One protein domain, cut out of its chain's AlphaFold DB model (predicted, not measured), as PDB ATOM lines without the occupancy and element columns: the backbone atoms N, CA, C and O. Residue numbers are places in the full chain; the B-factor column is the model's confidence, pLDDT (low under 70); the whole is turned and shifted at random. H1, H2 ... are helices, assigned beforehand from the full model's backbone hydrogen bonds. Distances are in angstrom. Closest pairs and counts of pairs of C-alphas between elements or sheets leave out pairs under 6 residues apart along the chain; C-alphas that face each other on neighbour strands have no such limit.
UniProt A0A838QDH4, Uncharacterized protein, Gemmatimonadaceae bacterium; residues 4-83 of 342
ATOM      1  N   PHE A   4     155.511 168.962 130.013       68.56
ATOM      2  CA  PHE A   4     154.641 170.130 130.032       68.56
ATOM      3  C   PHE A   4     154.918 171.101 131.187       68.56
ATOM      4  O   PHE A   4     154.880 172.308 130.963       68.56
ATOM      5  N   ASP A   5     155.242 170.605 132.385       72.31
ATOM      6  CA  ASP A   5     155.560 171.467 133.534       72.31
ATOM      7  C   ASP A   5     156.815 172.307 133.243       72.31
ATOM      8  O   ASP A   5     156.874 173.495 133.558       72.31
ATOM      9  N   ASP A   6     157.799 171.695 132.575       75.94
ATOM     10  CA  ASP A   6     159.030 172.359 132.135       75.94
ATOM     11  C   ASP A   6     158.754 173.403 131.034       75.94
ATOM     12  O   ASP A   6     159.283 174.517 131.052       75.94
ATOM     13  N   LEU A   7     157.838 173.110 130.104       77.56
ATOM     14  CA  LEU A   7     157.398 174.078 129.097       77.56
ATOM     15  C   LEU A   7     156.641 175.262 129.710       77.56
ATOM     16  O   LEU A   7     156.890 176.397 129.312       77.56
ATOM     17  N   GLN A   8     155.752 175.040 130.680       76.38
ATOM     18  CA  GLN A   8     155.039 176.130 131.355       76.38
ATOM     19  C   GLN A   8     155.975 177.019 132.178       76.38
ATOM     20  O   GLN A   8     155.792 178.236 132.194       76.38
ATOM     21  N   GLY A   9     156.999 176.437 132.811       78.38
ATOM     22  CA  GLY A   9     158.024 177.199 133.526       78.38
ATOM     23  C   GLY A   9     158.825 178.130 132.610       78.38
ATOM     24  O   GLY A   9     159.106 179.267 132.980       78.38
ATOM     25  N   ASN A  10     159.138 177.675 131.394       81.62
ATOM     26  CA  ASN A  10     159.922 178.444 130.421       81.62
ATOM     27  C   ASN A  10     159.074 179.387 129.544       81.62
ATOM     28  O   ASN A  10     159.579 180.400 129.056       81.62
ATOM     29  N   TYR A  11     157.784 179.089 129.361       85.06
ATOM     30  CA  TYR A  11     156.864 179.838 128.498       85.06
ATOM     31  C   TYR A  11     155.531 180.139 129.212       85.06
ATOM     32  O   TYR A  11     154.504 179.526 128.905       85.06
ATOM     33  N   PRO A  12     155.494 181.130 130.125       83.12
ATOM     34  CA  PRO A  12     154.300 181.429 130.927       83.12
ATOM     35  C   PRO A  12     153.047 181.782 130.107       83.12
ATOM     36  O   PRO A  12     151.926 181.520 130.533       83.12
ATOM     37  N   TRP A  13     153.226 182.321 128.896       85.31
ATOM     38  CA  TRP A  13     152.140 182.671 127.969       85.31
ATOM     39  C   TRP A  13     151.351 181.463 127.446       85.31
ATOM     40  O   TRP A  13     150.286 181.648 126.859       85.31
ATOM     41  N   LEU A  14     151.834 180.230 127.646       84.88
ATOM     42  CA  LEU A  14     151.116 179.010 127.266       84.88
ATOM     43  C   LEU A  14     149.751 178.888 127.956       84.88
ATOM     44  O   LEU A  14     148.818 178.346 127.363       84.88
ATOM     45  N   ALA A  15     149.622 179.414 129.178       81.12
ATOM     46  CA  ALA A  15     148.372 179.398 129.933       81.12
ATOM     47  C   ALA A  15     147.249 180.197 129.242       81.12
ATOM     48  O   ALA A  15     146.076 179.840 129.352       81.12
ATOM     49  N   ASP A  16     147.608 181.221 128.464       79.44
ATOM     50  CA  ASP A  16     146.662 182.185 127.890       79.44
ATOM     51  C   ASP A  16     146.131 181.776 126.504       79.44
ATOM     52  O   ASP A  16     145.280 182.452 125.925       79.44
ATOM     53  N   LEU A  17     146.621 180.669 125.939       82.19
ATOM     54  CA  LEU A  17     146.286 180.251 124.570       82.19
ATOM     55  C   LEU A  17     144.960 179.495 124.460       82.19
ATOM     56  O   LEU A  17     144.473 179.275 123.346       82.19
ATOM     57  N   GLY A  18     144.395 179.066 125.593       79.75
ATOM     58  CA  GLY A  18     143.176 178.256 125.633       79.75
ATOM     59  C   GLY A  18     143.348 176.872 124.997       79.75
ATOM     60  O   GLY A  18     142.408 176.351 124.398       79.75
ATOM     61  N   ILE A  19     144.550 176.290 125.075       82.88
ATOM     62  CA  ILE A  19     144.823 174.947 124.550       82.88
ATOM     63  C   ILE A  19     144.162 173.901 125.455       82.88
ATOM     64  O   ILE A  19     144.312 173.935 126.675       82.88
ATOM     65  N   SER A  20     143.440 172.951 124.853       82.50
ATOM     66  CA  SER A  20     142.794 171.861 125.591       82.50
ATOM     67  C   SER A  20     143.833 170.976 126.297       82.50
ATOM     68  O   SER A  20     144.746 170.483 125.624       82.50
ATOM     69  N   PRO A  21     143.673 170.683 127.604       79.81
ATOM     70  CA  PRO A  21     144.562 169.772 128.326       79.81
ATOM     71  C   PRO A  21     144.668 168.388 127.674       79.81
ATOM     72  O   PRO A  21     145.747 167.804 127.646       79.81
ATOM     73  N   ALA A  22     143.573 167.885 127.094       82.00
ATOM     74  CA  ALA A  22     143.544 166.583 126.428       82.00
ATOM     75  C   ALA A  22     144.348 166.578 125.116       82.00
ATOM     76  O   ALA A  22     145.084 165.629 124.848       82.00
ATOM     77  N   TRP A  23     144.251 167.652 124.321       85.81
ATOM     78  CA  TRP A  23     145.081 167.809 123.120       85.81
ATOM     79  C   TRP A  23     146.556 167.857 123.505       85.81
ATOM     80  O   TRP A  23     147.374 167.142 122.939       85.81
ATOM     81  N   LEU A  24     146.880 168.641 124.533       81.81
ATOM     82  CA  LEU A  24     148.254 168.845 124.952       81.81
ATOM     83  C   LEU A  24     148.893 167.567 125.518       81.81
ATOM     84  O   LEU A  24     150.045 167.276 125.208       81.81
ATOM     85  N   GLN A  25     148.137 166.771 126.281       81.56
ATOM     86  CA  GLN A  25     148.571 165.446 126.739       81.56
ATOM     87  C   GLN A  25     148.814 164.484 125.568       81.56
ATOM     88  O   GLN A  25     149.818 163.776 125.568       81.56
ATOM     89  N   SER A  26     147.940 164.484 124.554       84.44
ATOM     90  CA  SER A  26     148.120 163.662 123.350       84.44
ATOM     91  C   SER A  26     149.369 164.064 122.565       84.44
ATOM     92  O   SER A  26     150.145 163.197 122.169       84.44
ATOM     93  N   THR A  27     149.593 165.364 122.363       85.12
ATOM     94  CA  THR A  27     150.770 165.884 121.653       85.12
ATOM     95  C   THR A  27     152.057 165.586 122.422       85.12
ATOM     96  O   THR A  27     153.032 165.123 121.839       85.12
ATOM     97  N   ALA A  28     152.059 165.767 123.746       83.31
ATOM     98  CA  ALA A  28     153.216 165.460 124.588       83.31
ATOM     99  C   ALA A  28     153.548 163.958 124.643       83.31
ATOM    100  O   ALA A  28     154.714 163.608 124.788       83.31
ATOM    101  N   ALA A  29     152.550 163.075 124.515       83.31
ATOM    102  CA  ALA A  29     152.759 161.626 124.477       83.31
ATOM    103  C   ALA A  29     153.344 161.126 123.142       83.31
ATOM    104  O   ALA A  29     153.935 160.049 123.108       83.31
ATOM    105  N   GLN A  30     153.157 161.881 122.054       84.56
ATOM    106  CA  GLN A  30     153.627 161.529 120.707       84.56
ATOM    107  C   GLN A  30     154.944 162.222 120.330       84.56
ATOM    108  O   GLN A  30     155.652 161.744 119.448       84.56
ATOM    109  N   ALA A  31     155.278 163.331 120.991       84.69
ATOM    110  CA  ALA A  31     156.480 164.105 120.722       84.69
ATOM    111  C   ALA A  31     157.736 163.493 121.361       84.69
ATOM    112  O   ALA A  31     157.726 163.020 122.497       84.69
ATOM    113  N   ASN A  32     158.862 163.597 120.657       84.25
ATOM    114  CA  ASN A  32     160.165 163.104 121.104       84.25
ATOM    115  C   ASN A  32     160.933 164.133 121.947       84.25
ATOM    116  O   ASN A  32     161.963 163.815 122.542       84.25
ATOM    117  N   SER A  33     160.479 165.391 121.973       84.38
ATOM    118  CA  SER A  33     161.132 166.473 122.713       84.38
ATOM    119  C   SER A  33     160.180 167.621 123.049       84.38
ATOM    120  O   SER A  33     159.164 167.828 122.384       84.38
ATOM    121  N   ALA A  34     160.559 168.442 124.034       80.94
ATOM    122  CA  ALA A  34     159.856 169.685 124.365       80.94
ATOM    123  C   ALA A  34     159.792 170.659 123.171       80.94
ATOM    124  O   ALA A  34     158.810 171.378 123.003       80.94
ATOM    125  N   ALA A  35     160.825 170.660 122.321       83.75
ATOM    126  CA  ALA A  35     160.888 171.505 121.132       83.75
ATOM    127  C   ALA A  35     159.840 171.113 120.078       83.75
ATOM    128  O   ALA A  35     159.279 171.991 119.426       83.75
ATOM    129  N   GLU A  36     159.549 169.818 119.942       86.12
ATOM    130  CA  GLU A  36     158.523 169.301 119.030       86.12
ATOM    131  C   GLU A  36     157.116 169.670 119.522       86.12
ATOM    132  O   GLU A  36     156.327 170.226 118.763       86.12
ATOM    133  N   VAL A  37     156.845 169.518 120.825       86.12
ATOM    134  CA  VAL A  37     155.588 169.999 121.435       86.12
ATOM    135  C   VAL A  37     155.417 171.509 121.237       86.12
ATOM    136  O   VAL A  37     154.336 171.978 120.881       86.12
ATOM    137  N   LEU A  38     156.481 172.291 121.437       86.38
ATOM    138  CA  LEU A  38     156.447 173.740 121.245       86.38
ATOM    139  C   LEU A  38     156.219 174.126 119.773       86.38
ATOM    140  O   LEU A  38     155.518 175.102 119.500       86.38
ATOM    141  N   ALA A  39     156.778 173.373 118.822       86.88
ATOM    142  CA  ALA A  39     156.537 173.577 117.396       86.88
ATOM    143  C   ALA A  39     155.061 173.344 117.031       86.88
ATOM    144  O   ALA A  39     154.470 174.186 116.351       86.88
ATOM    145  N   GLU A  40     154.447 172.284 117.561       88.81
ATOM    146  CA  GLU A  40     153.012 172.011 117.396       88.81
ATOM    147  C   GLU A  40     152.148 173.127 117.998       88.81
ATOM    148  O   GLU A  40     151.220 173.630 117.361       88.81
ATOM    149  N   ILE A  41     152.498 173.611 119.197       89.19
ATOM    150  CA  ILE A  41     151.806 174.739 119.838       89.19
ATOM    151  C   ILE A  41     151.868 176.000 118.964       89.19
ATOM    152  O   ILE A  41     150.854 176.685 118.802       89.19
ATOM    153  N   ARG A  42     153.020 176.292 118.351       90.00
ATOM    154  CA  ARG A  42     153.201 177.431 117.431       90.00
ATOM    155  C   ARG A  42     152.368 177.316 116.150       90.00
ATOM    156  O   ARG A  42     152.114 178.329 115.493       90.00
ATOM    157  N   GLY A  43     151.926 176.108 115.804       86.81
ATOM    158  CA  GLY A  43     150.984 175.844 114.718       86.81
ATOM    159  C   GLY A  43     149.523 176.145 115.069       86.81
ATOM    160  O   GLY A  43     148.693 176.280 114.171       86.81
ATOM    161  N   THR A  44     149.188 176.290 116.354       89.38
ATOM    162  CA  THR A  44     147.793 176.440 116.789       89.38
ATOM    163  C   THR A  44     147.200 177.821 116.459       89.38
ATOM    164  O   THR A  44     147.901 178.839 116.506       89.38
ATOM    165  N   PRO A  45     145.873 177.915 116.235       86.75
ATOM    166  CA  PRO A  45     145.186 179.204 116.107       86.75
ATOM    167  C   PRO A  45     145.314 180.090 117.358       86.75
ATOM    168  O   PRO A  45     145.314 181.316 117.261       86.75
ATOM    169  N   GLY A  46     145.430 179.487 118.548       85.62
ATOM    170  CA  GLY A  46     145.665 180.211 119.800       85.62
ATOM    171  C   GLY A  46     146.977 180.994 119.766       85.62
ATOM    172  O   GLY A  46     146.983 182.194 120.043       85.62
ATOM    173  N   TYR A  47     148.063 180.347 119.338       89.38
ATOM    174  CA  TYR A  47     149.366 180.993 119.188       89.38
ATOM    175  C   TYR A  47     149.339 182.127 118.158       89.38
ATOM    176  O   TYR A  47     149.831 183.223 118.425       89.38
ATOM    177  N   GLN A  48     148.713 181.894 117.000       87.50
ATOM    178  CA  GLN A  48     148.611 182.905 115.944       87.50
ATOM    179  C   GLN A  48     147.858 184.160 116.406       87.50
ATOM    180  O   GLN A  48     148.259 185.264 116.048       87.50
ATOM    181  N   ARG A  49     146.825 184.007 117.247       85.19
ATOM    182  CA  ARG A  49     146.137 185.143 117.884       85.19
ATOM    183  C   ARG A  49     147.027 185.861 118.904       85.19
ATOM    184  O   ARG A  49     147.097 187.083 118.902       85.19
ATOM    185  N   ARG A  50     147.752 185.128 119.757       86.25
ATOM    186  CA  ARG A  50     148.621 185.729 120.791       86.25
ATOM    187  C   ARG A  50     149.790 186.525 120.205       86.25
ATOM    188  O   ARG A  50     150.175 187.542 120.782       86.25
ATOM    189  N   PHE A  51     150.348 186.044 119.097       90.25
ATOM    190  CA  PHE A  51     151.569 186.556 118.473       90.25
ATOM    191  C   PHE A  51     151.338 187.040 117.033       90.25
ATOM    192  O   PHE A  51     152.234 186.954 116.190       90.25
ATOM    193  N   GLY A  52     150.152 187.577 116.728       87.81
ATOM    194  CA  GLY A  52     149.773 187.990 115.369       87.81
ATOM    195  C   GLY A  52     150.696 189.040 114.728       87.81
ATOM    196  O   GLY A  52     150.776 189.131 113.503       87.81
ATOM    197  N   GLY A  53     151.443 189.806 115.534       86.31
ATOM    198  CA  GLY A  53     152.438 190.781 115.063       86.31
ATOM    199  C   GLY A  53     153.859 190.227 114.882       86.31
ATOM    200  O   GLY A  53     154.740 190.951 114.417       86.31
ATOM    201  N   LEU A  54     154.117 188.963 115.235       89.88
ATOM    202  CA  LEU A  54     155.470 188.403 115.309       89.88
ATOM    203  C   LEU A  54     156.095 188.127 113.933       89.88
ATOM    204  O   LEU A  54     157.306 188.268 113.777       89.88
ATOM    205  N   LYS A  55     155.294 187.745 112.930       88.81
ATOM    206  CA  LYS A  55     155.769 187.363 111.585       88.81
ATOM    207  C   LYS A  55     155.571 188.467 110.556       88.81
ATOM    208  O   LYS A  55     154.476 189.023 110.451       88.81
ATOM    209  N   ARG A  56     156.611 188.763 109.777       86.38
ATOM    210  CA  ARG A  56     156.551 189.644 108.604       86.38
ATOM    211  C   ARG A  56     155.734 189.018 107.476       86.38
ATOM    212  O   ARG A  56     155.414 187.832 107.502       86.38
ATOM    213  N   ASN A  57     155.421 189.833 106.469       84.31
ATOM    214  CA  ASN A  57     154.676 189.395 105.285       84.31
ATOM    215  C   ASN A  57     155.426 188.317 104.481       84.31
ATOM    216  O   ASN A  57     154.794 187.519 103.803       84.31
ATOM    217  N   ASP A  58     156.757 188.278 104.583       85.12
ATOM    218  CA  ASP A  58     157.622 187.257 103.977       85.12
ATOM    219  C   ASP A  58     157.748 185.973 104.825       85.12
ATOM    220  O   ASP A  58     158.474 185.053 104.461       85.12
ATOM    221  N   GLY A  59     157.056 185.898 105.968       82.94
ATOM    222  CA  GLY A  59     157.106 184.769 106.896       82.94
ATOM    223  C   GLY A  59     158.280 184.791 107.881       82.94
ATOM    224  O   GLY A  59     158.293 183.972 108.804       82.94
ATOM    225  N   SER A  60     159.224 185.732 107.752       87.94
ATOM    226  CA  SER A  60     160.331 185.899 108.700       87.94
ATOM    227  C   SER A  60     159.842 186.411 110.059       87.94
ATOM    228  O   SER A  60     158.824 187.098 110.169       87.94
ATOM    229  N   LEU A  61     160.573 186.091 111.130       89.00
ATOM    230  CA  LEU A  61     160.270 186.609 112.465       89.00
ATOM    231  C   LEU A  61     160.787 188.048 112.609       89.00
ATOM    232  O   LEU A  61     161.943 188.337 112.296       89.00
ATOM    233  N   ARG A  62     159.942 188.953 113.118       87.12
ATOM    234  CA  ARG A  62     160.348 190.311 113.516       87.12
ATOM    235  C   ARG A  62     161.246 190.296 114.742       87.12
ATOM    236  O   ARG A  62     162.177 191.085 114.827       87.12
ATOM    237  N   MET A  63     160.925 189.414 115.682       91.06
ATOM    238  CA  MET A  63     161.544 189.316 116.998       91.06
ATOM    239  C   MET A  63     161.252 187.943 117.616       91.06
ATOM    240  O   MET A  63     160.484 187.155 117.061       91.06
ATOM    241  N   SER A  64     161.860 187.660 118.765       91.44
ATOM    242  CA  SER A  64     161.516 186.498 119.594       91.44
ATOM    243  C   SER A  64     160.203 186.702 120.361       91.44
ATOM    244  O   SER A  64     159.760 187.829 120.575       91.44
ATOM    245  N   GLU A  65     159.593 185.610 120.830       90.75
ATOM    246  CA  GLU A  65     158.378 185.642 121.669       90.75
ATOM    247  C   GLU A  65     158.588 186.470 122.950       90.75
ATOM    248  O   GLU A  65     157.728 187.262 123.329       90.75
ATOM    249  N   ALA A  66     159.760 186.344 123.585       88.62
ATOM    250  CA  ALA A  66     160.106 187.113 124.779       88.62
ATOM    251  C   ALA A  66     160.183 188.621 124.487       88.62
ATOM    252  O   ALA A  66     159.610 189.424 125.223       88.62
ATOM    253  N   GLN A  67     160.830 189.007 123.382       89.94
ATOM    254  CA  GLN A  67     160.890 190.405 122.940       89.94
ATOM    255  C   GLN A  67     159.507 190.952 122.574       89.94
ATOM    256  O   GLN A  67     159.219 192.113 122.857       89.94
ATOM    257  N   TYR A  68     158.636 190.125 121.994       90.25
ATOM    258  CA  TYR A  68     157.262 190.509 121.681       90.25
ATOM    259  C   TYR A  68     156.477 190.870 122.942       90.25
ATOM    260  O   TYR A  68     155.898 191.951 123.016       90.25
ATOM    261  N   ILE A  69     156.528 190.012 123.966       89.50
ATOM    262  CA  ILE A  69     155.862 190.250 125.256       89.50
ATOM    263  C   ILE A  69     156.425 191.500 125.942       89.50
ATOM    264  O   ILE A  69     155.666 192.317 126.458       89.50
ATOM    265  N   GLN A  70     157.749 191.684 125.928       90.12
ATOM    266  CA  GLN A  70     158.377 192.886 126.487       90.12
ATOM    267  C   GLN A  70     157.924 194.158 125.764       90.12
ATOM    268  O   GLN A  70     157.546 195.128 126.413       90.12
ATOM    269  N   THR A  71     157.907 194.141 124.431       89.31
ATOM    270  CA  THR A  71     157.464 195.277 123.608       89.31
ATOM    271  C   THR A  71     155.992 195.598 123.863       89.31
ATOM    272  O   THR A  71     155.631 196.761 124.024       89.31
ATOM    273  N   GLU A  72     155.148 194.570 123.972       88.56
ATOM    274  CA  GLU A  72     153.736 194.717 124.321       88.56
ATOM    275  C   GLU A  72     153.568 195.390 125.689       88.56
ATOM    276  O   GLU A  72     152.810 196.351 125.823       88.56
ATOM    277  N   ASN A  73     154.317 194.935 126.697       89.81
ATOM    278  CA  ASN A  73     154.298 195.531 128.031       89.81
ATOM    279  C   ASN A  73     154.733 197.001 128.007       89.81
ATOM    280  O   ASN A  73     154.093 197.825 128.662       89.81
ATOM    281  N   SER A  74     155.750 197.351 127.215       90.44
ATOM    282  CA  SER A  74     156.176 198.742 127.035       90.44
ATOM    283  C   SER A  74     155.087 199.597 126.388       90.44
ATOM    284  O   SER A  74     154.803 200.691 126.872       90.44
ATOM    285  N   TYR A  75     154.401 199.097 125.352       86.88
ATOM    286  CA  TYR A  75     153.278 199.821 124.747       86.88
ATOM    287  C   TYR A  75     152.144 200.074 125.731       86.88
ATOM    288  O   TYR A  75     151.604 201.178 125.800       86.88
ATOM    289  N   ARG A  76     151.793 199.048 126.507       89.00
ATOM    290  CA  ARG A  76     150.780 199.127 127.560       89.00
ATOM    291  C   ARG A  76     151.184 200.133 128.634       89.00
ATOM    292  O   ARG A  76     150.361 200.933 129.063       89.00
ATOM    293  N   GLN A  77     152.446 200.130 129.055       90.25
ATOM    294  CA  GLN A  77     152.947 201.087 130.037       90.25
ATOM    295  C   GLN A  77     152.870 202.525 129.515       90.25
ATOM    296  O   GLN A  77     152.375 203.390 130.236       90.25
ATOM    297  N   ASN A  78     153.283 202.765 128.268       85.06
ATOM    298  CA  ASN A  78     153.154 204.072 127.627       85.06
ATOM    299  C   ASN A  78     151.688 204.520 127.618       85.06
ATOM    300  O   ASN A  78     151.369 205.583 128.131       85.06
ATOM    301  N   LEU A  79     150.768 203.685 127.132       84.44
ATOM    302  CA  LEU A  79     149.339 204.010 127.115       84.44
ATOM    303  C   LEU A  79     148.786 204.361 128.506       84.44
ATOM    304  O   LEU A  79     148.087 205.364 128.645       84.44
ATOM    305  N   ARG A  80     149.147 203.604 129.552       88.94
ATOM    306  CA  ARG A  80     148.740 203.923 130.934       88.94
ATOM    307  C   ARG A  80     149.260 205.288 131.389       88.94
ATOM    308  O   ARG A  80     148.524 206.021 132.041       88.94
ATOM    309  N   GLN A  81     150.492 205.658 131.029       86.44
ATOM    310  CA  GLN A  81     151.057 206.973 131.368       86.44
ATOM    311  C   GLN A  81     150.269 208.135 130.746       86.44
ATOM    312  O   GLN A  81     150.187 209.201 131.348       86.44
ATOM    313  N   PHE A  82     149.648 207.919 129.583       80.19
ATOM    314  CA  PHE A  82     148.791 208.904 128.914       80.19
ATOM    315  C   PHE A  82     147.299 208.759 129.265       80.19
ATOM    316  O   PHE A  82     146.450 209.334 128.586       80.19
ATOM    317  N   GLY A  83     146.971 208.017 130.330       81.12
ATOM    318  CA  GLY A  83     145.620 207.943 130.893       81.12
ATOM    319  C   GLY A  83     144.661 206.984 130.186       81.12
ATOM    320  O   GLY A  83     143.461 207.049 130.434       81.12
TER     321      GLY A  83
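What this domain is: This is residues 4 to 83 of the 342 residues of an uncharacterized protein of Gemmatimonadaceae bacterium (UniProt A0A838QDH4). Five short helices, H1 to H5, make a loose body of few contacts: H1 and H2 on one side, H4 and H5 on the other, and H3 joining the two sides at one end. Beyond a long loop, residues 51 to 64, the longest helix, H6, runs away from this body as an arm, and residues 72 to 83 stick out freely. The printed part has 80 residues with six named helices, H1 to H6 in that order, and no named strand; its class is all helix. The whole is loose, with a radius of gyration of the C-alphas of 14.6 A, and elongated, spanning 47 by 29 by 18 A.

How they stand to each other: Start at H1, residues 4 to 10, and H2, residues 12 to 17: they are close but not clearly touching, with closest C-alphas, Gln 8 and Leu 14, 6.4 A apart. Next look at H3, residues 21 to 30, and H4, residues 34 to 43: they touch at a steep tilt of 52 degrees, opposite ways, with Ala 28 and Val 37 closest at 6.0 A between C-alphas. H4 only just touches H1, with 3 pairs of C-alphas within 8 A; they are about perpendicular at 82 degrees, and the C-alphas of Leu 7 and Ala 34 are closest at 6.9 A. H5, residues 45 to 50, only just touches H2, also with 3 such pairs; the C-alphas of Leu 17 and Gly 46 are closest at 4.8 A. H6, residues 65 to 81, is apart from H1, H2, H3, H4 and H5. In H1, H3, H4, H5 and H6 every O i to N i+4 pair is within hydrogen-bond range; in H2 it is 0 of 2, beside 2 of 3 O i to N i+3 pairs.

Where its parts are: Find C-alpha 4 at (154.641, 170.130, 130.032), where H1 begins; it runs 9.9 A to Asn 10. H2 covers 10.3 A, H3 14.4 A, H4 14.5 A and H5 8.7 A. Then find C-alpha 65 at (158.378, 185.642, 121.669); from there H6 runs 24.5 A to C-alpha 81 at (151.057, 206.973, 131.368).

The domain as a whole: The C-alphas farthest apart, those of Gln 30 and Phe 82, are 48.3 A apart. Without residues 72 to 83 the body spans 33 by 23 by 20 A. The printed part has no cut. The four links from H1 through H5 are tight, and the 14-residue link from H5 to H6 is long. Mean pLDDT of the printed part is 85.2; residue 4 is under 70.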